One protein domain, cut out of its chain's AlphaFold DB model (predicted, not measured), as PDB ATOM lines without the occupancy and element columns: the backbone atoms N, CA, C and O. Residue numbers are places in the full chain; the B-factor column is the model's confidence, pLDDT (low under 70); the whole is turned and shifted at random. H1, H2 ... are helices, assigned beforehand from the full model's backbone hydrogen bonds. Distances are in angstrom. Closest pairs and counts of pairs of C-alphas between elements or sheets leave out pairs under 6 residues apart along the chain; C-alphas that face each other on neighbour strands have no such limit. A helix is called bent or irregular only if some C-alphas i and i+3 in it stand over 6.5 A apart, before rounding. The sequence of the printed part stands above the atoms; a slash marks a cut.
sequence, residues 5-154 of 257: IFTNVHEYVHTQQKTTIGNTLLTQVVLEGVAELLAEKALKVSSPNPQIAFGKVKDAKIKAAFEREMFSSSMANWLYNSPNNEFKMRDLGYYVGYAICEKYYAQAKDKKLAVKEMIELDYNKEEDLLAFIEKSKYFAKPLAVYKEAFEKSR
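This is residues 5 to 154 of the 257 residues of the protein "DUF2268 domain-containing protein" of Pedobacter sp (UniProt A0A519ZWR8). Two helices, H2 and H4, cross as an X at the core, and others pack round them: H1 on H2, H3 and H6 on different parts of H4, H5 by the end of H4. H7 lies farthest out, near H6. The printed part has 150 residues with seven named helices, H1 to H7 in order, and no named strand: all helix, compact, with a radius of gyration of the C-alphas of 14.4 A and spans of 41 by 33 by 25 A.

Start at H1, residues 5 to 14, which touches H2, residues 25 to 43, at His 10 and Ala 35, their closest C-alphas, 4.8 A apart. Look next at the hub, H4, residues 92 to 107; its Gly 97 and Gly 33 of H2 have the closest C-alphas, 3.8 A apart, at a steep tilt of 61 degrees. H3, residues 50 to 66, touches H4 about perpendicular, at 87 degrees, closest at the C-alphas of Ile 52 and Tyr 95, 4.8 A. H5, residues 111 to 120, touches H4 only at the corner, closest at the C-alphas of Tyr 105 and Ala 114, 6.1 A. It only just touches H2, with 3 pairs of C-alphas within 8 A, the closest those of Val 34 and Met 118, 6.6 A. H6, residues 126 to 136, touches residues 100 to 107 alone of H4, closest at the C-alphas of Tyr 104 and Ser 136, 3.9 A. H7, residues 143 to 153, is close to H6 but not clearly touching, with the closest C-alphas, of Leu 130 and Leu 143, 6.8 A apart. Every O i to N i+4 pair is within hydrogen-bond range in H1, H2, H4, H5, H6 and H7, and 10 of 13 in H3.

Find C-alpha 5 at (-91.700, -20.525, -0.210), where H1 begins. H2 runs 27.2 A, H4 23.1 A. H3, 18.2 A, is irregular, with a kink of 98 degrees near residue 58; C-alphas 57 and 60 are 8.5 A apart. H7 ends at C-alpha 153, (-100.713, -0.129, 35.537).

The C-alphas farthest apart, of Ile 5 and Lys 152, are 43.8 A apart. The printed part has no cut; the link from H3 to H4, residues 67 to 91, is long. No printed residue is under 70 in pLDDT.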
ATOM      1  N   ILE A   5     -93.147 -20.360  -0.411       96.56
ATOM      2  CA  ILE A   5     -91.700 -20.525  -0.210       96.56
ATOM      3  C   ILE A   5     -91.235 -19.715   1.006       96.56
ATOM      4  O   ILE A   5     -90.483 -20.231   1.826       96.56
ATOM      5  N   PHE A   6     -91.698 -18.468   1.132       97.50
ATOM      6  CA  PHE A   6     -91.338 -17.603   2.251       97.50
ATOM      7  C   PHE A   6     -91.829 -18.187   3.575       97.50
ATOM      8  O   PHE A   6     -91.033 -18.344   4.495       97.50
ATOM      9  N   THR A   7     -93.099 -18.593   3.638       96.94
ATOM     10  CA  THR A   7     -93.687 -19.239   4.816       96.94
ATOM     11  C   THR A   7     -92.912 -20.493   5.210       96.94
ATOM     12  O   THR A   7     -92.558 -20.639   6.369       96.94
ATOM     13  N   ASN A   8     -92.547 -21.364   4.264       97.88
ATOM     14  CA  ASN A   8     -91.774 -22.566   4.594       97.88
ATOM     15  C   ASN A   8     -90.402 -22.244   5.202       97.88
ATOM     16  O   ASN A   8     -89.952 -22.952   6.099       97.88
ATOM     17  N   VAL A   9     -89.727 -21.191   4.729       98.38
ATOM     18  CA  VAL A   9     -88.446 -20.771   5.317       98.38
ATOM     19  C   VAL A   9     -88.651 -20.111   6.683       98.38
ATOM     20  O   VAL A   9     -87.862 -20.384   7.582       98.38
ATOM     21  N   HIS A  10     -89.706 -19.313   6.870       98.25
ATOM     22  CA  HIS A  10     -90.097 -18.755   8.176       98.25
ATOM     23  C   HIS A  10     -90.298 -19.867   9.212       98.25
ATOM     24  O   HIS A  10     -89.618 -19.891  10.236       98.25
ATOM     25  N   GLU A  11     -91.135 -20.856   8.896       97.75
ATOM     26  CA  GLU A  11     -91.373 -22.002   9.781       97.75
ATOM     27  C   GLU A  11     -90.105 -22.836   9.998       97.75
ATOM     28  O   GLU A  11     -89.852 -23.331  11.096       97.75
ATOM     29  N   TYR A  12     -89.247 -22.960   8.980       98.06
ATOM     30  CA  TYR A  12     -87.958 -23.624   9.144       98.06
ATOM     31  C   TYR A  12     -87.061 -22.894  10.150       98.06
ATOM     32  O   TYR A  12     -86.421 -23.558  10.965       98.06
ATOM     33  N   VAL A  13     -87.035 -21.558  10.167       98.25
ATOM     34  CA  VAL A  13     -86.272 -20.800  11.174       98.25
ATOM     35  C   VAL A  13     -86.751 -21.117  12.593       98.25
ATOM     36  O   VAL A  13     -85.911 -21.298  13.476       98.25
ATOM     37  N   HIS A  14     -88.058 -21.281  12.816       97.81
ATOM     38  CA  HIS A  14     -88.586 -21.693  14.122       97.81
ATOM     39  C   HIS A  14     -88.032 -23.043  14.593       97.81
ATOM     40  O   HIS A  14     -87.776 -23.212  15.782       97.81
ATOM     41  N   THR A  15     -87.752 -23.980  13.680       96.88
ATOM     42  CA  THR A  15     -87.123 -25.270  14.037       96.88
ATOM     43  C   THR A  15     -85.671 -25.143  14.499       96.88
ATOM     44  O   THR A  15     -85.124 -26.084  15.069       96.88
ATOM     45  N   GLN A  16     -85.037 -24.000  14.233       97.31
ATOM     46  CA  GLN A  16     -83.665 -23.722  14.645       97.31
ATOM     47  C   GLN A  16     -83.615 -22.977  15.988       97.31
ATOM     48  O   GLN A  16     -82.603 -23.051  16.683       97.31
ATOM     49  N   GLN A  17     -84.686 -22.274  16.372       96.31
ATOM     50  CA  GLN A  17     -84.775 -21.559  17.648       96.31
ATOM     51  C   GLN A  17     -84.902 -22.528  18.835       96.31
ATOM     52  O   GLN A  17     -85.492 -23.602  18.730       96.31
ATOM     53  N   LYS A  18     -84.393 -22.130  20.009       92.56
ATOM     54  CA  LYS A  18     -84.465 -22.945  21.242       92.56
ATOM     55  C   LYS A  18     -85.886 -23.182  21.767       92.56
ATOM     56  O   LYS A  18     -86.112 -24.129  22.515       92.56
ATOM     57  N   THR A  19     -86.823 -22.305  21.424       91.06
ATOM     58  CA  THR A  19     -88.245 -22.408  21.760       91.06
ATOM     59  C   THR A  19     -89.065 -21.746  20.659       91.06
ATOM     60  O   THR A  19     -88.571 -20.859  19.967       91.06
ATOM     61  N   THR A  20     -90.324 -22.149  20.530       87.44
ATOM     62  CA  THR A  20     -91.326 -21.516  19.657       87.44
ATOM     63  C   THR A  20     -92.457 -20.853  20.447       87.44
ATOM     64  O   THR A  20     -93.341 -20.229  19.864       87.44
ATOM     65  N   ILE A  21     -92.427 -20.969  21.780       89.44
ATOM     66  CA  ILE A  21     -93.454 -20.455  22.689       89.44
ATOM     67  C   ILE A  21     -92.817 -19.434  23.630       89.44
ATOM     68  O   ILE A  21     -91.882 -19.760  24.372       89.44
ATOM     69  N   GLY A  22     -93.337 -18.209  23.601       91.00
ATOM     70  CA  GLY A  22     -92.955 -17.119  24.490       91.00
ATOM     71  C   GLY A  22     -93.922 -16.923  25.658       91.00
ATOM     72  O   GLY A  22     -95.139 -16.944  25.486       91.00
ATOM     73  N   ASN A  23     -93.376 -16.662  26.848       90.38
ATOM     74  CA  ASN A  23     -94.163 -16.423  28.067       90.38
ATOM     75  C   ASN A  23     -94.822 -15.031  28.125       90.38
ATOM     76  O   ASN A  23     -95.787 -14.828  28.860       90.38
ATOM     77  N   THR A  24     -94.297 -14.064  27.369       95.00
ATOM     78  CA  THR A  24     -94.813 -12.689  27.295       95.00
ATOM     79  C   THR A  24     -95.005 -12.267  25.848       95.00
ATOM     80  O   THR A  24     -94.405 -12.849  24.938       95.00
ATOM     81  N   LEU A  25     -95.803 -11.222  25.632       97.12
ATOM     82  CA  LEU A  25     -95.995 -10.624  24.317       97.12
ATOM     83  C   LEU A  25     -94.665 -10.247  23.663       97.12
ATOM     84  O   LEU A  25     -94.439 -10.598  22.508       97.12
ATOM     85  N   LEU A  26     -93.765  -9.595  24.401       98.12
ATOM     86  CA  LEU A  26     -92.441  -9.229  23.904       98.12
ATOM     87  C   LEU A  26     -91.658 -10.460  23.444       98.12
ATOM     88  O   LEU A  26     -91.086 -10.446  22.357       98.12
ATOM     89  N   THR A  27     -91.677 -11.535  24.231       97.75
ATOM     90  CA  THR A  27     -91.007 -12.791  23.889       97.75
ATOM     91  C   THR A  27     -91.529 -13.374  22.576       97.75
ATOM     92  O   THR A  27     -90.737 -13.634  21.669       97.75
ATOM     93  N   GLN A  28     -92.849 -13.551  22.459       98.00
ATOM     94  CA  GLN A  28     -93.456 -14.147  21.265       98.00
ATOM     95  C   GLN A  28     -93.205 -13.282  20.027       98.00
ATOM     96  O   GLN A  28     -92.882 -13.787  18.958       98.00
ATOM     97  N   VAL A  29     -93.298 -11.964  20.176       98.44
ATOM     98  CA  VAL A  29     -93.081 -11.021  19.081       98.44
ATOM     99  C   VAL A  29     -91.649 -11.080  18.552       98.44
ATOM    100  O   VAL A  29     -91.457 -11.090  17.339       98.44
ATOM    101  N   VAL A  30     -90.633 -11.161  19.416       98.50
ATOM    102  CA  VAL A  30     -89.241 -11.274  18.947       98.50
ATOM    103  C   VAL A  30     -88.983 -12.635  18.288       98.50
ATOM    104  O   VAL A  30     -88.291 -12.669  17.274       98.50
ATOM    105  N   LEU A  31     -89.577 -13.729  18.787       98.00
ATOM    106  CA  LEU A  31     -89.504 -15.050  18.142       98.00
ATOM    107  C   LEU A  31     -89.989 -15.002  16.685       98.00
ATOM    108  O   LEU A  31     -89.248 -15.396  15.783       98.00
ATOM    109  N   GLU A  32     -91.194 -14.470  16.467       98.38
ATOM    110  CA  GLU A  32     -91.795 -14.286  15.136       98.38
ATOM    111  C   GLU A  32     -90.965 -13.329  14.270       98.38
ATOM    112  O   GLU A  32     -90.739 -13.567  13.084       98.38
ATOM    113  N   GLY A  33     -90.442 -12.261  14.875       98.50
ATOM    114  CA  GLY A  33     -89.588 -11.285  14.206       98.50
ATOM    115  C   GLY A  33     -88.280 -11.857  13.666       98.50
ATOM    116  O   GLY A  33     -87.835 -11.466  12.584       98.50
ATOM    117  N   VAL A  34     -87.661 -12.781  14.403       98.62
ATOM    118  CA  VAL A  34     -86.453 -13.486  13.957       98.62
ATOM    119  C   VAL A  34     -86.765 -14.396  12.778       98.62
ATOM    120  O   VAL A  34     -86.034 -14.349  11.788       98.62
ATOM    121  N   ALA A  35     -87.841 -15.178  12.848       98.50
ATOM    122  CA  ALA A  35     -88.253 -16.039  11.743       98.50
ATOM    123  C   ALA A  35     -88.525 -15.237  10.464       98.50
ATOM    124  O   ALA A  35     -87.955 -15.538   9.410       98.50
ATOM    125  N   GLU A  36     -89.255 -14.130  10.593       98.56
ATOM    126  CA  GLU A  36     -89.590 -13.241   9.484       98.56
ATOM    127  C   GLU A  36     -88.331 -12.617   8.851       98.56
ATOM    128  O   GLU A  36     -88.137 -12.648   7.631       98.56
ATOM    129  N   LEU A  37     -87.429 -12.067   9.674       98.69
ATOM    130  CA  LEU A  37     -86.209 -11.420   9.189       98.69
ATOM    131  C   LEU A  37     -85.245 -12.420   8.547       98.69
ATOM    132  O   LEU A  37     -84.659 -12.132   7.499       98.69
ATOM    133  N   LEU A  38     -85.016 -13.570   9.184       98.62
ATOM    134  CA  LEU A  38     -84.054 -14.549   8.687       98.62
ATOM    135  C   LEU A  38     -84.556 -15.240   7.418       98.62
ATOM    136  O   LEU A  38     -83.734 -15.516   6.541       98.62
ATOM    137  N   ALA A  39     -85.871 -15.414   7.253       98.56
ATOM    138  CA  ALA A  39     -86.458 -15.838   5.985       98.56
ATOM    139  C   ALA A  39     -86.175 -14.830   4.859       98.56
ATOM    140  O   ALA A  39     -85.684 -15.223   3.796       98.56
ATOM    141  N   GLU A  40     -86.362 -13.527   5.111       98.06
ATOM    142  CA  GLU A  40     -85.993 -12.464   4.162       98.06
ATOM    143  C   GLU A  40     -84.501 -12.527   3.790       98.06
ATOM    144  O   GLU A  40     -84.146 -12.431   2.611       98.06
ATOM    145  N   LYS A  41     -83.599 -12.716   4.766       98.06
ATOM    146  CA  LYS A  41     -82.149 -12.769   4.490       98.06
ATOM    147  C   LYS A  41     -81.731 -14.031   3.744       98.06
ATOM    148  O   LYS A  41     -80.870 -13.942   2.867       98.06
ATOM    149  N   ALA A  42     -82.324 -15.176   4.063       98.00
ATOM    150  CA  ALA A  42     -82.026 -16.444   3.407       98.00
ATOM    151  C   ALA A  42     -82.495 -16.450   1.945       98.00
ATOM    152  O   ALA A  42     -81.742 -16.843   1.054       98.00
ATOM    153  N   LEU A  43     -83.714 -15.966   1.694       97.62
ATOM    154  CA  LEU A  43     -84.320 -15.958   0.362       97.62
ATOM    155  C   LEU A  43     -83.928 -14.743  -0.484       97.62
ATOM    156  O   LEU A  43     -84.100 -14.776  -1.700       97.62
ATOM    157  N   LYS A  44     -83.385 -13.686   0.133       97.25
ATOM    158  CA  LYS A  44     -83.066 -12.401  -0.516       97.25
ATOM    159  C   LYS A  44     -84.290 -11.754  -1.179       97.25
ATOM    160  O   LYS A  44     -84.170 -11.115  -2.222       97.25
ATOM    161  N   VAL A  45     -85.456 -11.907  -0.559       96.19
ATOM    162  CA  VAL A  45     -86.726 -11.300  -0.982       96.19
ATOM    163  C   VAL A  45     -87.367 -10.608   0.205       96.19
ATOM    164  O   VAL A  45     -87.257 -11.101   1.323       96.19
ATOM    165  N   SER A  46     -88.051  -9.491  -0.028       95.44
ATOM    166  CA  SER A  46     -88.834  -8.841   1.023       95.44
ATOM    167  C   SER A  46     -89.937  -9.758   1.540       95.44
ATOM    168  O   SER A  46     -90.506 -10.541   0.776       95.44
ATOM    169  N   SER A  47     -90.265  -9.608   2.822       96.56
ATOM    170  CA  SER A  47     -91.436 -10.256   3.401       96.56
ATOM    171  C   SER A  47     -92.705  -9.966   2.572       96.56
ATOM    172  O   SER A  47     -92.984  -8.799   2.277       96.56
ATOM    173  N   PRO A  48     -93.492 -10.998   2.208       96.19
ATOM    174  CA  PRO A  48     -94.780 -10.826   1.539       96.19
ATOM    175  C   PRO A  48     -95.889 -10.394   2.511       96.19
ATOM    176  O   PRO A  48     -97.000 -10.081   2.079       96.19
ATOM    177  N   ASN A  49     -95.614 -10.394   3.817       95.88
ATOM    178  CA  ASN A  49     -96.596 -10.142   4.855       95.88
ATOM    179  C   ASN A  49     -96.936  -8.636   4.932       95.88
ATOM    180  O   ASN A  49     -96.067  -7.811   5.242       95.88
ATOM    181  N   PRO A  50     -98.199  -8.230   4.678       96.81
ATOM    182  CA  PRO A  50     -98.570  -6.820   4.533       96.81
ATOM    183  C   PRO A  50     -98.358  -6.001   5.811       96.81
ATOM    184  O   PRO A  50     -98.079  -4.801   5.738       96.81
ATOM    185  N   GLN A  51     -98.445  -6.638   6.981       97.44
ATOM    186  CA  GLN A  51     -98.192  -6.000   8.268       97.44
ATOM    187  C   GLN A  51     -96.762  -5.454   8.386       97.44
ATOM    188  O   GLN A  51     -96.573  -4.433   9.045       97.44
ATOM    189  N   ILE A  52     -95.774  -6.057   7.708       98.31
ATOM    190  CA  ILE A  52     -94.378  -5.600   7.743       98.31
ATOM    191  C   ILE A  52     -94.242  -4.253   7.029       98.31
ATOM    192  O   ILE A  52     -93.740  -3.286   7.603       98.31
ATOM    193  N   ALA A  53     -94.748  -4.152   5.796       97.94
ATOM    194  CA  ALA A  53     -94.719  -2.908   5.026       97.94
ATOM    195  C   ALA A  53     -95.576  -1.809   5.675       97.94
ATOM    196  O   ALA A  53     -95.142  -0.659   5.779       97.94
ATOM    197  N   PHE A  54     -96.770  -2.163   6.162       98.50
ATOM    198  CA  PHE A  54     -97.642  -1.238   6.887       98.50
ATOM    199  C   PHE A  54     -96.958  -0.684   8.138       98.50
ATOM    200  O   PHE A  54     -96.991   0.525   8.393       98.50
ATOM    201  N   GLY A  55     -96.315  -1.562   8.906       98.19
ATOM    202  CA  GLY A  55     -95.647  -1.203  10.140       98.19
ATOM    203  C   GLY A  55     -94.508  -0.216   9.931       98.19
ATOM    204  O   GLY A  55     -94.450   0.783  10.644       98.19
ATOM    205  N   LYS A  56     -93.691  -0.399   8.884       98.00
ATOM    206  CA  LYS A  56     -92.598   0.530   8.536       98.00
ATOM    207  C   LYS A  56     -93.090   1.972   8.350       98.00
ATOM    208  O   LYS A  56     -92.404   2.913   8.737       98.00
ATOM    209  N   VAL A  57     -94.297   2.158   7.809       98.25
ATOM    210  CA  VAL A  57     -94.918   3.482   7.601       98.25
ATOM    211  C   VAL A  57     -95.535   4.049   8.886       98.25
ATOM    212  O   VAL A  57     -95.652   5.265   9.041       98.25
ATOM    213  N   LYS A  58     -95.967   3.188   9.812       98.19
ATOM    214  CA  LYS A  58     -96.726   3.558  11.021       98.19
ATOM    215  C   LYS A  58     -95.962   3.308  12.327       98.19
ATOM    216  O   LYS A  58     -96.578   3.350  13.394       98.19
ATOM    217  N   ASP A  59     -94.647   3.110  12.246       98.31
ATOM    218  CA  ASP A  59     -93.785   2.631  13.333       98.31
ATOM    219  C   ASP A  59     -94.015   3.372  14.650       98.31
ATOM    220  O   ASP A  59     -94.353   2.755  15.653       98.31
ATOM    221  N   ALA A  60     -93.945   4.707  14.628       98.00
ATOM    222  CA  ALA A  60     -94.075   5.518  15.834       98.00
ATOM    223  C   ALA A  60     -95.397   5.276  16.587       98.00
ATOM    224  O   ALA A  60     -95.398   5.178  17.813       98.00
ATOM    225  N   LYS A  61     -96.523   5.141  15.866       97.94
ATOM    226  CA  LYS A  61     -97.836   4.900  16.487       97.94
ATOM    227  C   LYS A  61     -97.937   3.472  17.026       97.94
ATOM    228  O   LYS A  61     -98.444   3.268  18.125       97.94
ATOM    229  N   ILE A  62     -97.457   2.499  16.254       98.44
ATOM    230  CA  ILE A  62     -97.487   1.080  16.626       98.44
ATOM    231  C   ILE A  62     -96.617   0.850  17.858       98.44
ATOM    232  O   ILE A  62     -97.085   0.299  18.848       98.44
ATOM    233  N   LYS A  63     -95.385   1.356  17.840       98.25
ATOM    234  CA  LYS A  63     -94.447   1.262  18.953       98.25
ATOM    235  C   LYS A  63     -95.018   1.868  20.236       98.25
ATOM    236  O   LYS A  63     -94.991   1.208  21.266       98.25
ATOM    237  N   ALA A  64     -95.611   3.062  20.175       96.94
ATOM    238  CA  ALA A  64     -96.227   3.697  21.345       96.94
ATOM    239  C   ALA A  64     -97.410   2.895  21.928       96.94
ATOM    240  O   ALA A  64     -97.674   2.940  23.130       96.94
ATOM    241  N   ALA A  65     -98.150   2.157  21.094       96.06
ATOM    242  CA  ALA A  65     -99.162   1.230  21.589       96.06
ATOM    243  C   ALA A  65     -98.532  -0.022  22.207       96.06
ATOM    244  O   ALA A  65     -98.909  -0.406  23.310       96.06
ATOM    245  N   PHE A  66     -97.528  -0.594  21.546       97.69
ATOM    246  CA  PHE A  66     -96.852  -1.809  21.985       97.69
ATOM    247  C   PHE A  66     -96.157  -1.650  23.339       97.69
ATOM    248  O   PHE A  66     -96.263  -2.525  24.195       97.69
ATOM    249  N   GLU A  67     -95.515  -0.503  23.576       96.69
ATOM    250  CA  GLU A  67     -94.833  -0.169  24.836       96.69
ATOM    251  C   GLU A  67     -95.733  -0.321  26.078       96.69
ATOM    252  O   GLU A  67     -95.230  -0.577  27.169       96.69
ATOM    253  N   ARG A  68     -97.060  -0.194  25.922       93.44
ATOM    254  CA  ARG A  68     -98.038  -0.322  27.016       93.44
ATOM    255  C   ARG A  68     -98.400  -1.768  27.350       93.44
ATOM    256  O   ARG A  68     -98.938  -2.020  28.423       93.44
ATOM    257  N   GLU A  69     -98.140  -2.702  26.443       94.69
ATOM    258  CA  GLU A  69     -98.628  -4.080  26.533       94.69
ATOM    259  C   GLU A  69     -97.519  -5.128  26.447       94.69
ATOM    260  O   GLU A  69     -97.774  -6.280  26.771       94.69
ATOM    261  N   MET A  70     -96.297  -4.775  26.040       96.56
ATOM    262  CA  MET A  70     -95.261  -5.756  25.687       96.56
ATOM    263  C   MET A  70     -94.872  -6.733  26.809       96.56
ATOM    264  O   MET A  70     -94.469  -7.854  26.524       96.56
ATOM    265  N   PHE A  71     -95.051  -6.360  28.077       96.56
ATOM    266  CA  PHE A  71     -94.814  -7.250  29.224       96.56
ATOM    267  C   PHE A  71     -96.047  -8.063  29.655       96.56
ATOM    268  O   PHE A  71     -95.994  -8.819  30.620       96.56
ATOM    269  N   SER A  72     -97.162  -7.930  28.940       94.06
ATOM    270  CA  SER A  72     -98.383  -8.699  29.160       94.06
ATOM    271  C   SER A  72     -98.218 -10.150  28.724       94.06
ATOM    272  O   SER A  72     -97.555 -10.451  27.733       94.06
ATOM    273  N   SER A  73     -98.927 -11.048  29.403       90.25
ATOM    274  CA  SER A  73     -99.141 -12.435  28.973       90.25
ATOM    275  C   SER A  73    -100.153 -12.558  27.818       90.25
ATOM    276  O   SER A  73    -100.404 -13.648  27.310       90.25
ATOM    277  N   SER A  74    -100.777 -11.453  27.393       89.19
ATOM    278  CA  SER A  74    -101.799 -11.442  26.341       89.19
ATOM    279  C   SER A  74    -101.238 -11.133  24.964       89.19
ATOM    280  O   SER A  74    -100.618 -10.094  24.760       89.19
ATOM    281  N   MET A  75    -101.603 -11.968  23.994       91.62
ATOM    282  CA  MET A  75    -101.254 -11.777  22.583       91.62
ATOM    283  C   MET A  75    -102.360 -11.094  21.768       91.62
ATOM    284  O   MET A  75    -102.119 -10.646  20.653       91.62
ATOM    285  N   ALA A  76    -103.576 -11.002  22.316       89.56
ATOM    286  CA  ALA A  76    -104.811 -10.794  21.551       89.56
ATOM    287  C   ALA A  76    -104.860  -9.507  20.704       89.56
ATOM    288  O   ALA A  76    -105.530  -9.472  19.673       89.56
ATOM    289  N   ASN A  77    -104.159  -8.449  21.117       91.81
ATOM    290  CA  ASN A  77    -104.121  -7.185  20.377       91.81
ATOM    291  C   ASN A  77    -103.056  -7.160  19.268       91.81
ATOM    292  O   ASN A  77    -103.087  -6.266  18.424       91.81
ATOM    293  N   TRP A  78    -102.149  -8.138  19.237       96.38
ATOM    294  CA  TRP A  78    -100.895  -8.055  18.484       96.38
ATOM    295  C   TRP A  78    -100.633  -9.247  17.573       96.38
ATOM    296  O   TRP A  78    -100.051  -9.058  16.508       96.38
ATOM    297  N   LEU A  79    -101.065 -10.443  17.968       96.25
ATOM    298  CA  LEU A  79    -100.852 -11.685  17.233       96.25
ATOM    299  C   LEU A  79    -102.159 -12.469  17.129       96.25
ATOM    300  O   LEU A  79    -102.971 -12.481  18.058       96.25
ATOM    301  N   TYR A  80    -102.329 -13.138  15.993       93.94
ATOM    302  CA  TYR A  80    -103.474 -13.983  15.650       93.94
ATOM    303  C   TYR A  80    -104.814 -13.245  15.769       93.94
ATOM    304  O   TYR A  80    -105.835 -13.820  16.150       93.94
ATOM    305  N   ASN A  81    -104.807 -11.946  15.465       93.94
ATOM    306  CA  ASN A  81    -105.953 -11.072  15.667       93.94
ATOM    307  C   ASN A  81    -106.659 -10.725  14.347       93.94
ATOM    308  O   ASN A  81    -106.352 -11.237  13.269       93.94
ATOM    309  N   SER A  82    -107.667  -9.859  14.440       93.88
ATOM    310  CA  SER A  82    -108.429  -9.384  13.284       93.88
ATOM    311  C   SER A  82    -108.122  -7.910  12.995       93.88
ATOM    312  O   SER A  82    -107.719  -7.182  13.907       93.88
ATOM    313  N   PRO A  83    -108.386  -7.415  11.769       94.00
ATOM    314  CA  PRO A  83    -108.272  -5.991  11.452       94.00
ATOM    315  C   PRO A  83    -109.348  -5.127  12.139       94.00
ATOM    316  O   PRO A  83    -109.363  -3.909  11.962       94.00
ATOM    317  N   ASN A  84    -110.246  -5.706  12.947       93.94
ATOM    318  CA  ASN A  84    -111.149  -4.947  13.809       93.94
ATOM    319  C   ASN A  84    -110.414  -4.419  15.057       93.94
ATOM    320  O   ASN A  84    -110.733  -4.774  16.188       93.94
ATOM    321  N   ASN A  85    -109.398  -3.589  14.832       91.94
ATOM    322  CA  ASN A  85    -108.571  -2.955  15.855       91.94
ATOM    323  C   ASN A  85    -108.299  -1.479  15.492       91.94
ATOM    324  O   ASN A  85    -108.789  -0.978  14.472       91.94
ATOM    325  N   GLU A  86    -107.534  -0.767  16.323       92.12
ATOM    326  CA  GLU A  86    -107.252   0.668  16.143       92.12
ATOM    327  C   GLU A  86    -106.382   1.001  14.913       92.12
ATOM    328  O   GLU A  86    -106.357   2.147  14.457       92.12
ATOM    329  N   PHE A  87    -105.668   0.011  14.374       96.62
ATOM    330  CA  PHE A  87    -104.762   0.162  13.235       96.62
ATOM    331  C   PHE A  87    -105.385  -0.276  11.913       96.62
ATOM    332  O   PHE A  87    -104.840   0.050  10.861       96.62
ATOM    333  N   LYS A  88    -106.507  -1.007  11.953       97.06
ATOM    334  CA  LYS A  88    -107.109  -1.658  10.777       97.06
ATOM    335  C   LYS A  88    -106.140  -2.602  10.052       97.06
ATOM    336  O   LYS A  88    -106.289  -2.855   8.862       97.06
ATOM    337  N   MET A  89    -105.169  -3.143  10.789       97.81
ATOM    338  CA  MET A  89    -104.180  -4.108  10.316       97.81
ATOM    339  C   MET A  89    -104.021  -5.196  11.369       97.81
ATOM    340  O   MET A  89    -103.858  -4.893  12.551       97.81
ATOM    341  N   ARG A  90    -104.108  -6.453  10.944       97.25
ATOM    342  CA  ARG A  90    -103.906  -7.601  11.830       97.25
ATOM    343  C   ARG A  90    -102.419  -7.885  12.037       97.25
ATOM    344  O   ARG A  90    -101.594  -7.466  11.232       97.25
ATOM    345  N   ASP A  91    -102.111  -8.623  13.096       97.56
ATOM    346  CA  ASP A  91    -100.823  -9.285  13.309       97.56
ATOM    347  C   ASP A  91     -99.610  -8.333  13.337       97.56
ATOM    348  O   ASP A  91     -98.498  -8.683  12.953       97.56
ATOM    349  N   LEU A  92     -99.796  -7.104  13.833       98.50
ATOM    350  CA  LEU A  92     -98.722  -6.104  13.925       98.50
ATOM    351  C   LEU A  92     -97.593  -6.487  14.893       98.50
ATOM    352  O   LEU A  92     -96.519  -5.890  14.825       98.50
ATOM    353  N   GLY A  93     -97.795  -7.492  15.748       98.31
ATOM    354  CA  GLY A  93     -96.725  -8.090  16.540       98.31
ATOM    355  C   GLY A  93     -95.574  -8.575  15.657       98.31
ATOM    356  O   GLY A  93     -94.429  -8.243  15.939       98.31
ATOM    357  N   TYR A  94     -95.858  -9.218  14.517       98.44
ATOM    358  CA  TYR A  94     -94.827  -9.652  13.560       98.44
ATOM    359  C   TYR A  94     -93.946  -8.488  13.098       98.44
ATOM    360  O   TYR A  94     -92.723  -8.611  13.037       98.44
ATOM    361  N   TYR A  95     -94.551  -7.325  12.830       98.81
ATOM    362  CA  TYR A  95     -93.796  -6.136  12.453       98.81
ATOM    363  C   TYR A  95     -92.894  -5.631  13.579       98.81
ATOM    364  O   TYR A  95     -91.731  -5.330  13.327       98.81
ATOM    365  N   VAL A  96     -93.404  -5.524  14.808       98.81
ATOM    366  CA  VAL A  96     -92.603  -5.018  15.932       98.81
ATOM    367  C   VAL A  96     -91.384  -5.912  16.161       98.81
ATOM    368  O   VAL A  96     -90.263  -5.417  16.290       98.81
ATOM    369  N   GLY A  97     -91.584  -7.229  16.129       98.75
ATOM    370  CA  GLY A  97     -90.514  -8.214  16.232       98.75
ATOM    371  C   GLY A  97     -89.499  -8.071  15.110       98.75
ATOM    372  O   GLY A  97     -88.296  -7.986  15.364       98.75
ATOM    373  N   TYR A  98     -89.988  -8.000  13.870       98.88
ATOM    374  CA  TYR A  98     -89.158  -7.781  12.692       98.88
ATOM    375  C   TYR A  98     -88.336  -6.495  12.830       98.88
ATOM    376  O   TYR A  98     -87.137  -6.520  12.580       98.88
ATOM    377  N   ALA A  99     -88.930  -5.386  13.276       98.88
ATOM    378  CA  ALA A  99     -88.252  -4.098  13.404       98.88
ATOM    379  C   ALA A  99     -87.133  -4.130  14.459       98.88
ATOM    380  O   ALA A  99     -86.041  -3.613  14.210       98.88
ATOM    381  N   ILE A 100     -87.362  -4.784  15.604       98.88
ATOM    382  CA  ILE A 100     -86.327  -5.031  16.624       98.88
ATOM    383  C   ILE A 100     -85.160  -5.813  16.008       98.88
ATOM    384  O   ILE A 100     -83.999  -5.400  16.100       98.88
ATOM    385  N   CYS A 101     -85.465  -6.925  15.339       98.81
ATOM    386  CA  CYS A 101     -84.455  -7.803  14.760       98.81
ATOM    387  C   CYS A 101     -83.710  -7.125  13.603       98.81
ATOM    388  O   CYS A 101     -82.490  -7.244  13.505       98.81
ATOM    389  N   GLU A 102     -84.410  -6.372  12.750       98.69
ATOM    390  CA  GLU A 102     -83.850  -5.630  11.618       98.69
ATOM    391  C   GLU A 102     -82.863  -4.572  12.117       98.69
ATOM    392  O   GLU A 102     -81.744  -4.488  11.605       98.69
ATOM    393  N   LYS A 103     -83.224  -3.813  13.163       98.56
ATOM    394  CA  LYS A 103     -82.332  -2.823  13.782       98.56
ATOM    395  C   LYS A 103     -81.087  -3.474  14.370       98.56
ATOM    396  O   LYS A 103     -79.984  -3.023  14.061       98.56
ATOM    397  N   TYR A 104     -81.242  -4.547  15.149       98.69
ATOM    398  CA  TYR A 104     -80.113  -5.292  15.711       98.69
ATOM    399  C   TYR A 104     -79.208  -5.879  14.613       98.69
ATOM    400  O   TYR A 104     -77.985  -5.719  14.653       98.69
ATOM    401  N   TYR A 105     -79.791  -6.509  13.592       98.62
ATOM    402  CA  TYR A 105     -79.036  -7.087  12.486       98.62
ATOM    403  C   TYR A 105     -78.295  -6.006  11.703       98.62
ATOM    404  O   TYR A 105     -77.131  -6.201  11.365       98.62
ATOM    405  N   ALA A 106     -78.918  -4.856  11.426       98.12
ATOM    406  CA  ALA A 106     -78.323  -3.773  10.643       98.12
ATOM    407  C   ALA A 106     -77.035  -3.228  11.278       98.12
ATOM    408  O   ALA A 106     -76.032  -3.078  10.579       98.12
ATOM    409  N   GLN A 107     -77.028  -3.015  12.594       97.31
ATOM    410  CA  GLN A 107     -75.864  -2.499  13.328       97.31
ATOM    411  C   GLN A 107     -74.767  -3.543  13.594       97.31
ATOM    412  O   GLN A 107     -73.640  -3.174  13.934       97.31
ATOM    413  N   ALA A 108     -75.073  -4.839  13.482       97.62
ATOM    414  CA  ALA A 108     -74.100  -5.889  13.753       97.62
ATOM    415  C   ALA A 108     -72.959  -5.855  12.725       97.62
ATOM    416  O   ALA A 108     -73.204  -5.864  11.515       97.62
ATOM    417  N   LYS A 109     -71.708  -5.842  13.200       97.06
ATOM    418  CA  LYS A 109     -70.522  -5.905  12.329       97.06
ATOM    419  C   LYS A 109     -70.368  -7.291  11.707       97.06
ATOM    420  O   LYS A 109     -70.132  -7.407  10.510       97.06
ATOM    421  N   ASP A 110     -70.553  -8.328  12.520       98.00
ATOM    422  CA  ASP A 110     -70.556  -9.717  12.079       98.00
ATOM    423  C   ASP A 110     -72.000 -10.213  11.939       98.00
ATOM    424  O   ASP A 110     -72.708 -10.434  12.925       98.00
ATOM    425  N   LYS A 111     -72.446 -10.381  10.690       97.44
ATOM    426  CA  LYS A 111     -73.799 -10.865  10.395       97.44
ATOM    427  C   LYS A 111     -73.987 -12.336  10.756       97.44
ATOM    428  O   LYS A 111     -75.099 -12.712  11.106       97.44
ATOM    429  N   LYS A 112     -72.941 -13.167  10.685       97.81
ATOM    430  CA  LYS A 112     -73.036 -14.586  11.058       97.81
ATOM    431  C   LYS A 112     -73.227 -14.716  12.562       97.81
ATOM    432  O   LYS A 112     -74.082 -15.482  12.997       97.81
ATOM    433  N   LEU A 113     -72.491 -13.918  13.337       97.88
ATOM    434  CA  LEU A 113     -72.677 -13.852  14.784       97.88
ATOM    435  C   LEU A 113     -74.072 -13.335  15.151       97.88
ATOM    436  O   LEU A 113     -74.715 -13.927  16.007       97.88
ATOM    437  N   ALA A 114     -74.579 -12.306  14.464       98.38
ATOM    438  CA  ALA A 114     -75.931 -11.797  14.703       98.38
ATOM    439  C   ALA A 114     -77.018 -12.863  14.482       98.38
ATOM    440  O   ALA A 114     -77.924 -12.990  15.298       98.38
ATOM    441  N   VAL A 115     -76.913 -13.646  13.400       98.38
ATOM    442  CA  VAL A 115     -77.831 -14.769  13.138       98.38
ATOM    443  C   VAL A 115     -77.715 -15.820  14.239       98.38
ATOM    444  O   VAL A 115     -78.732 -16.263  14.762       98.38
ATOM    445  N   LYS A 116     -76.488 -16.187  14.628       97.94
ATOM    446  CA  LYS A 116     -76.255 -17.152  15.706       97.94
ATOM    447  C   LYS A 116     -76.878 -16.688  17.027       97.94
ATOM    448  O   LYS A 116     -77.575 -17.472  17.657       97.94
ATOM    449  N   GLU A 117     -76.678 -15.425  17.412       97.81
ATOM    450  CA  GLU A 117     -77.278 -14.847  18.624       97.81
ATOM    451  C   GLU A 117     -78.810 -14.912  18.582       97.81
ATOM    452  O   GLU A 117     -79.413 -15.300  19.574       97.81
ATOM    453  N   MET A 118     -79.446 -14.599  17.446       97.94
ATOM    454  CA  MET A 118     -80.903 -14.717  17.299       97.94
ATOM    455  C   MET A 118     -81.391 -16.168  17.433       97.94
ATOM    456  O   MET A 118     -82.382 -16.428  18.107       97.94
ATOM    457  N   ILE A 119     -80.721 -17.124  16.794       97.88
ATOM    458  CA  ILE A 119     -81.140 -18.533  16.805       97.88
ATOM    459  C   ILE A 119     -80.938 -19.175  18.186       97.88
ATOM    460  O   ILE A 119     -81.811 -19.886  18.681       97.88
ATOM    461  N   GLU A 120     -79.805 -18.901  18.831       97.19
ATOM    462  CA  GLU A 120     -79.423 -19.530  20.099       97.19
ATOM    463  C   GLU A 120     -79.922 -18.780  21.345       97.19
ATOM    464  O   GLU A 120     -79.651 -19.227  22.465       97.19
ATOM    465  N   LEU A 121     -80.635 -17.661  21.192       96.75
ATOM    466  CA  LEU A 121     -81.221 -16.933  22.316       96.75
ATOM    467  C   LEU A 121     -82.205 -17.829  23.081       96.75
ATOM    468  O   LEU A 121     -83.058 -18.494  22.494       96.75
ATOM    469  N   ASP A 122     -82.099 -17.839  24.410       94.94
ATOM    470  CA  ASP A 122     -83.155 -18.381  25.263       94.94
ATOM    471  C   ASP A 122     -84.187 -17.282  25.523       94.94
ATOM    472  O   ASP A 122     -84.063 -16.472  26.438       94.94
ATOM    473  N   TYR A 123     -85.202 -17.236  24.668       94.38
ATOM    474  CA  TYR A 123     -86.223 -16.190  24.666       94.38
ATOM    475  C   TYR A 123     -87.040 -16.128  25.965       94.38
ATOM    476  O   TYR A 123     -87.560 -15.066  26.312       94.38
ATOM    477  N   ASN A 124     -87.153 -17.238  26.701       94.88
ATOM    478  CA  ASN A 124     -87.879 -17.277  27.971       94.88
ATOM    479  C   ASN A 124     -86.990 -16.937  29.176       94.88
ATOM    480  O   ASN A 124     -87.517 -16.717  30.270       94.88
ATOM    481  N   LYS A 125     -85.672 -16.810  28.985       96.25
ATOM    482  CA  LYS A 125     -84.782 -16.174  29.954       96.25
ATOM    483  C   LYS A 125     -84.832 -14.660  29.764       96.25
ATOM    484  O   LYS A 125     -84.136 -14.087  28.929       96.25
ATOM    485  N   GLU A 126     -85.680 -14.014  30.562       94.69
ATOM    486  CA  GLU A 126     -86.018 -12.594  30.415       94.69
ATOM    487  C   GLU A 126     -84.785 -11.680  30.340       94.69
ATOM    488  O   GLU A 126     -84.713 -10.835  29.456       94.69
ATOM    489  N   GLU A 127     -83.789 -11.867  31.209       96.75
ATOM    490  CA  GLU A 127     -82.573 -11.042  31.211       96.75
ATOM    491  C   GLU A 127     -81.834 -11.068  29.863       96.75
ATOM    492  O   GLU A 127     -81.422 -10.019  29.361       96.75
ATOM    493  N   ASP A 128     -81.723 -12.248  29.244       96.81
ATOM    494  CA  ASP A 128     -81.047 -12.422  27.956       96.81
ATOM    495  C   ASP A 128     -81.870 -11.789  26.823       96.81
ATOM    496  O   ASP A 128     -81.318 -11.094  25.964       96.81
ATOM    497  N   LEU A 129     -83.196 -11.975  26.849       97.62
ATOM    498  CA  LEU A 129     -84.123 -11.359  25.897       97.62
ATOM    499  C   LEU A 129     -84.038  -9.830  25.950       97.62
ATOM    500  O   LEU A 129     -83.874  -9.181  24.915       97.62
ATOM    501  N   LEU A 130     -84.129  -9.242  27.145       98.06
ATOM    502  CA  LEU A 130     -84.067  -7.791  27.309       98.06
ATOM    503  C   LEU A 130     -82.707  -7.257  26.858       98.06
ATOM    504  O   LEU A 130     -82.666  -6.297  26.092       98.06
ATOM    505  N   ALA A 131     -81.605  -7.911  27.230       97.94
ATOM    506  CA  ALA A 131     -80.272  -7.518  26.778       97.94
ATOM    507  C   ALA A 131     -80.134  -7.558  25.245       97.94
ATOM    508  O   ALA A 131     -79.536  -6.654  24.654       97.94
ATOM    509  N   PHE A 132     -80.697  -8.569  24.577       98.12
ATOM    510  CA  PHE A 132     -80.732  -8.645  23.113       98.12
ATOM    511  C   PHE A 132     -81.514  -7.475  22.496       98.12
ATOM    512  O   PHE A 132     -81.017  -6.801  21.588       98.12
ATOM    513  N   ILE A 133     -82.712  -7.187  23.006       98.38
ATOM    514  CA  ILE A 133     -83.562  -6.111  22.483       98.38
ATOM    515  C   ILE A 133     -82.919  -4.743  22.730       98.38
ATOM    516  O   ILE A 133     -82.946  -3.896  21.839       98.38
ATOM    517  N   GLU A 134     -82.285  -4.515  23.878       98.38
ATOM    518  CA  GLU A 134     -81.572  -3.263  24.173       98.38
ATOM    519  C   GLU A 134     -80.453  -2.992  23.172       98.38
ATOM    520  O   GLU A 134     -80.296  -1.865  22.691       98.38
ATOM    521  N   LYS A 135     -79.716  -4.040  22.769       97.75
ATOM    522  CA  LYS A 135     -78.719  -3.905  21.705       97.75
ATOM    523  C   LYS A 135     -79.368  -3.333  20.447       97.75
ATOM    524  O   LYS A 135     -78.743  -2.475  19.843       97.75
ATOM    525  N   SER A 136     -80.589  -3.727  20.068       98.06
ATOM    526  CA  SER A 136     -81.263  -3.218  18.857       98.06
ATOM    527  C   SER A 136     -81.488  -1.702  18.842       98.06
ATOM    528  O   SER A 136     -81.674  -1.133  17.766       98.06
ATOM    529  N   LYS A 137     -81.508  -1.045  20.013       97.94
ATOM    530  CA  LYS A 137     -81.881   0.371  20.174       97.94
ATOM    531  C   LYS A 137     -83.247   0.711  19.560       97.94
ATOM    532  O   LYS A 137     -83.485   1.854  19.168       97.94
ATOM    533  N   TYR A 138     -84.141  -0.276  19.438       98.44
ATOM    534  CA  TYR A 138     -85.475  -0.051  18.895       98.44
ATOM    535  C   TYR A 138     -86.312   0.817  19.833       98.44
ATOM    536  O   TYR A 138     -86.982   1.729  19.359       98.44
ATOM    537  N   PHE A 139     -86.240   0.597  21.151       98.19
ATOM    538  CA  PHE A 139     -86.944   1.394  22.161       98.19
ATOM    539  C   PHE A 139     -86.150   2.632  22.590       98.19
ATOM    540  O   PHE A 139     -84.926   2.656  22.535       98.19
ATOM    541  N   ALA A 140     -86.865   3.701  22.961       96.75
ATOM    542  CA  ALA A 140     -86.244   5.000  23.250       96.75
ATOM    543  C   ALA A 140     -85.688   5.102  24.680       96.75
ATOM    544  O   ALA A 140     -84.842   5.950  24.959       96.75
ATOM    545  N   LYS A 141     -86.195   4.268  25.586       97.62
ATOM    546  CA  LYS A 141     -85.791   4.182  26.991       97.62
ATOM    547  C   LYS A 141     -85.359   2.748  27.301       97.62
ATOM    548  O   LYS A 141     -85.738   1.848  26.551       97.62
ATOM    549  N   PRO A 142     -84.655   2.518  28.419       97.94
ATOM    550  CA  PRO A 142     -84.416   1.164  28.893       97.94
ATOM    551  C   PRO A 142     -85.733   0.407  29.126       97.94
ATOM    552  O   PRO A 142     -86.680   0.955  29.699       97.94
ATOM    553  N   LEU A 143     -85.784  -0.863  28.739       98.06
ATOM    554  CA  LEU A 143     -86.915  -1.783  28.873       98.06
ATOM    555  C   LEU A 143     -87.409  -1.898  30.316       98.06
ATOM    556  O   LEU A 143     -88.614  -2.005  30.536       98.06
ATOM    557  N   ALA A 144     -86.511  -1.773  31.295       97.50
ATOM    558  CA  ALA A 144     -86.861  -1.727  32.714       97.50
ATOM    559  C   ALA A 144     -87.861  -0.603  33.050       97.50
ATOM    560  O   ALA A 144     -88.769  -0.816  33.850       97.50
ATOM    561  N   VAL A 145     -87.757   0.562  32.396       98.12
ATOM    562  CA  VAL A 145     -88.678   1.695  32.610       98.12
ATOM    563  C   VAL A 145     -90.086   1.343  32.138       98.12
ATOM    564  O   VAL A 145     -91.072   1.637  32.814       98.12
ATOM    565  N   TYR A 146     -90.195   0.698  30.978       97.75
ATOM    566  CA  TYR A 146     -91.486   0.267  30.454       97.75
ATOM    567  C   TYR A 146     -92.075  -0.886  31.275       97.75
ATOM    568  O   TYR A 146     -93.283  -0.910  31.503       97.75
ATOM    569  N   LYS A 147     -91.233  -1.799  31.777       97.31
ATOM    570  CA  LYS A 147     -91.657  -2.889  32.664       97.31
ATOM    571  C   LYS A 147     -92.236  -2.350  33.966       97.31
ATOM    572  O   LYS A 147     -93.324  -2.749  34.368       97.31
ATOM    573  N   GLU A 148     -91.553  -1.397  34.592       97.50
ATOM    574  CA  GLU A 148     -92.036  -0.747  35.812       97.50
ATOM    575  C   GLU A 148     -93.376  -0.031  35.580       97.50
ATOM    576  O   GLU A 148     -94.294  -0.141  36.394       97.50
ATOM    577  N   ALA A 149     -93.515   0.676  34.452       97.06
ATOM    578  CA  ALA A 149     -94.769   1.327  34.084       97.06
ATOM    579  C   ALA A 149     -95.906   0.313  33.866       97.06
ATOM    580  O   ALA A 149     -97.017   0.529  34.356       97.06
ATOM    581  N   PHE A 150     -95.624  -0.805  33.188       96.69
ATOM    582  CA  PHE A 150     -96.580  -1.892  33.008       96.69
ATOM    583  C   PHE A 150     -97.024  -2.463  34.359       96.69
ATOM    584  O   PHE A 150     -98.219  -2.468  34.643       96.69
ATOM    585  N   GLU A 151     -96.093  -2.833  35.240       96.38
ATOM    586  CA  GLU A 151     -96.421  -3.399  36.557       96.38
ATOM    587  C   GLU A 151     -97.223  -2.441  37.448       96.38
ATOM    588  O   GLU A 151     -98.102  -2.878  38.196       96.38
ATOM    589  N   LYS A 152     -96.987  -1.129  37.352       96.44
ATOM    590  CA  LYS A 152     -97.793  -0.112  38.051       96.44
ATOM    591  C   LYS A 152     -99.207   0.035  37.487       96.44
ATOM    592  O   LYS A 152    -100.105   0.444  38.213       96.44
ATOM    593  N   SER A 153     -99.413  -0.272  36.208       96.12
ATOM    594  CA  SER A 153    -100.713  -0.129  35.537       96.12
ATOM    595  C   SER A 153    -101.674  -1.305  35.761       96.12
ATOM    596  O   SER A 153    -102.880  -1.192  35.505       96.12
ATOM    597  N   ARG A 154    -101.154  -2.453  36.213       97.06
ATOM    598  CA  ARG A 154    -101.939  -3.682  36.367       97.06
ATOM    599  C   ARG A 154    -103.007  -3.536  37.458       97.06
ATOM    600  O   ARG A 154    -102.719  -2.983  38.518       97.06
TER     601      ARG A 154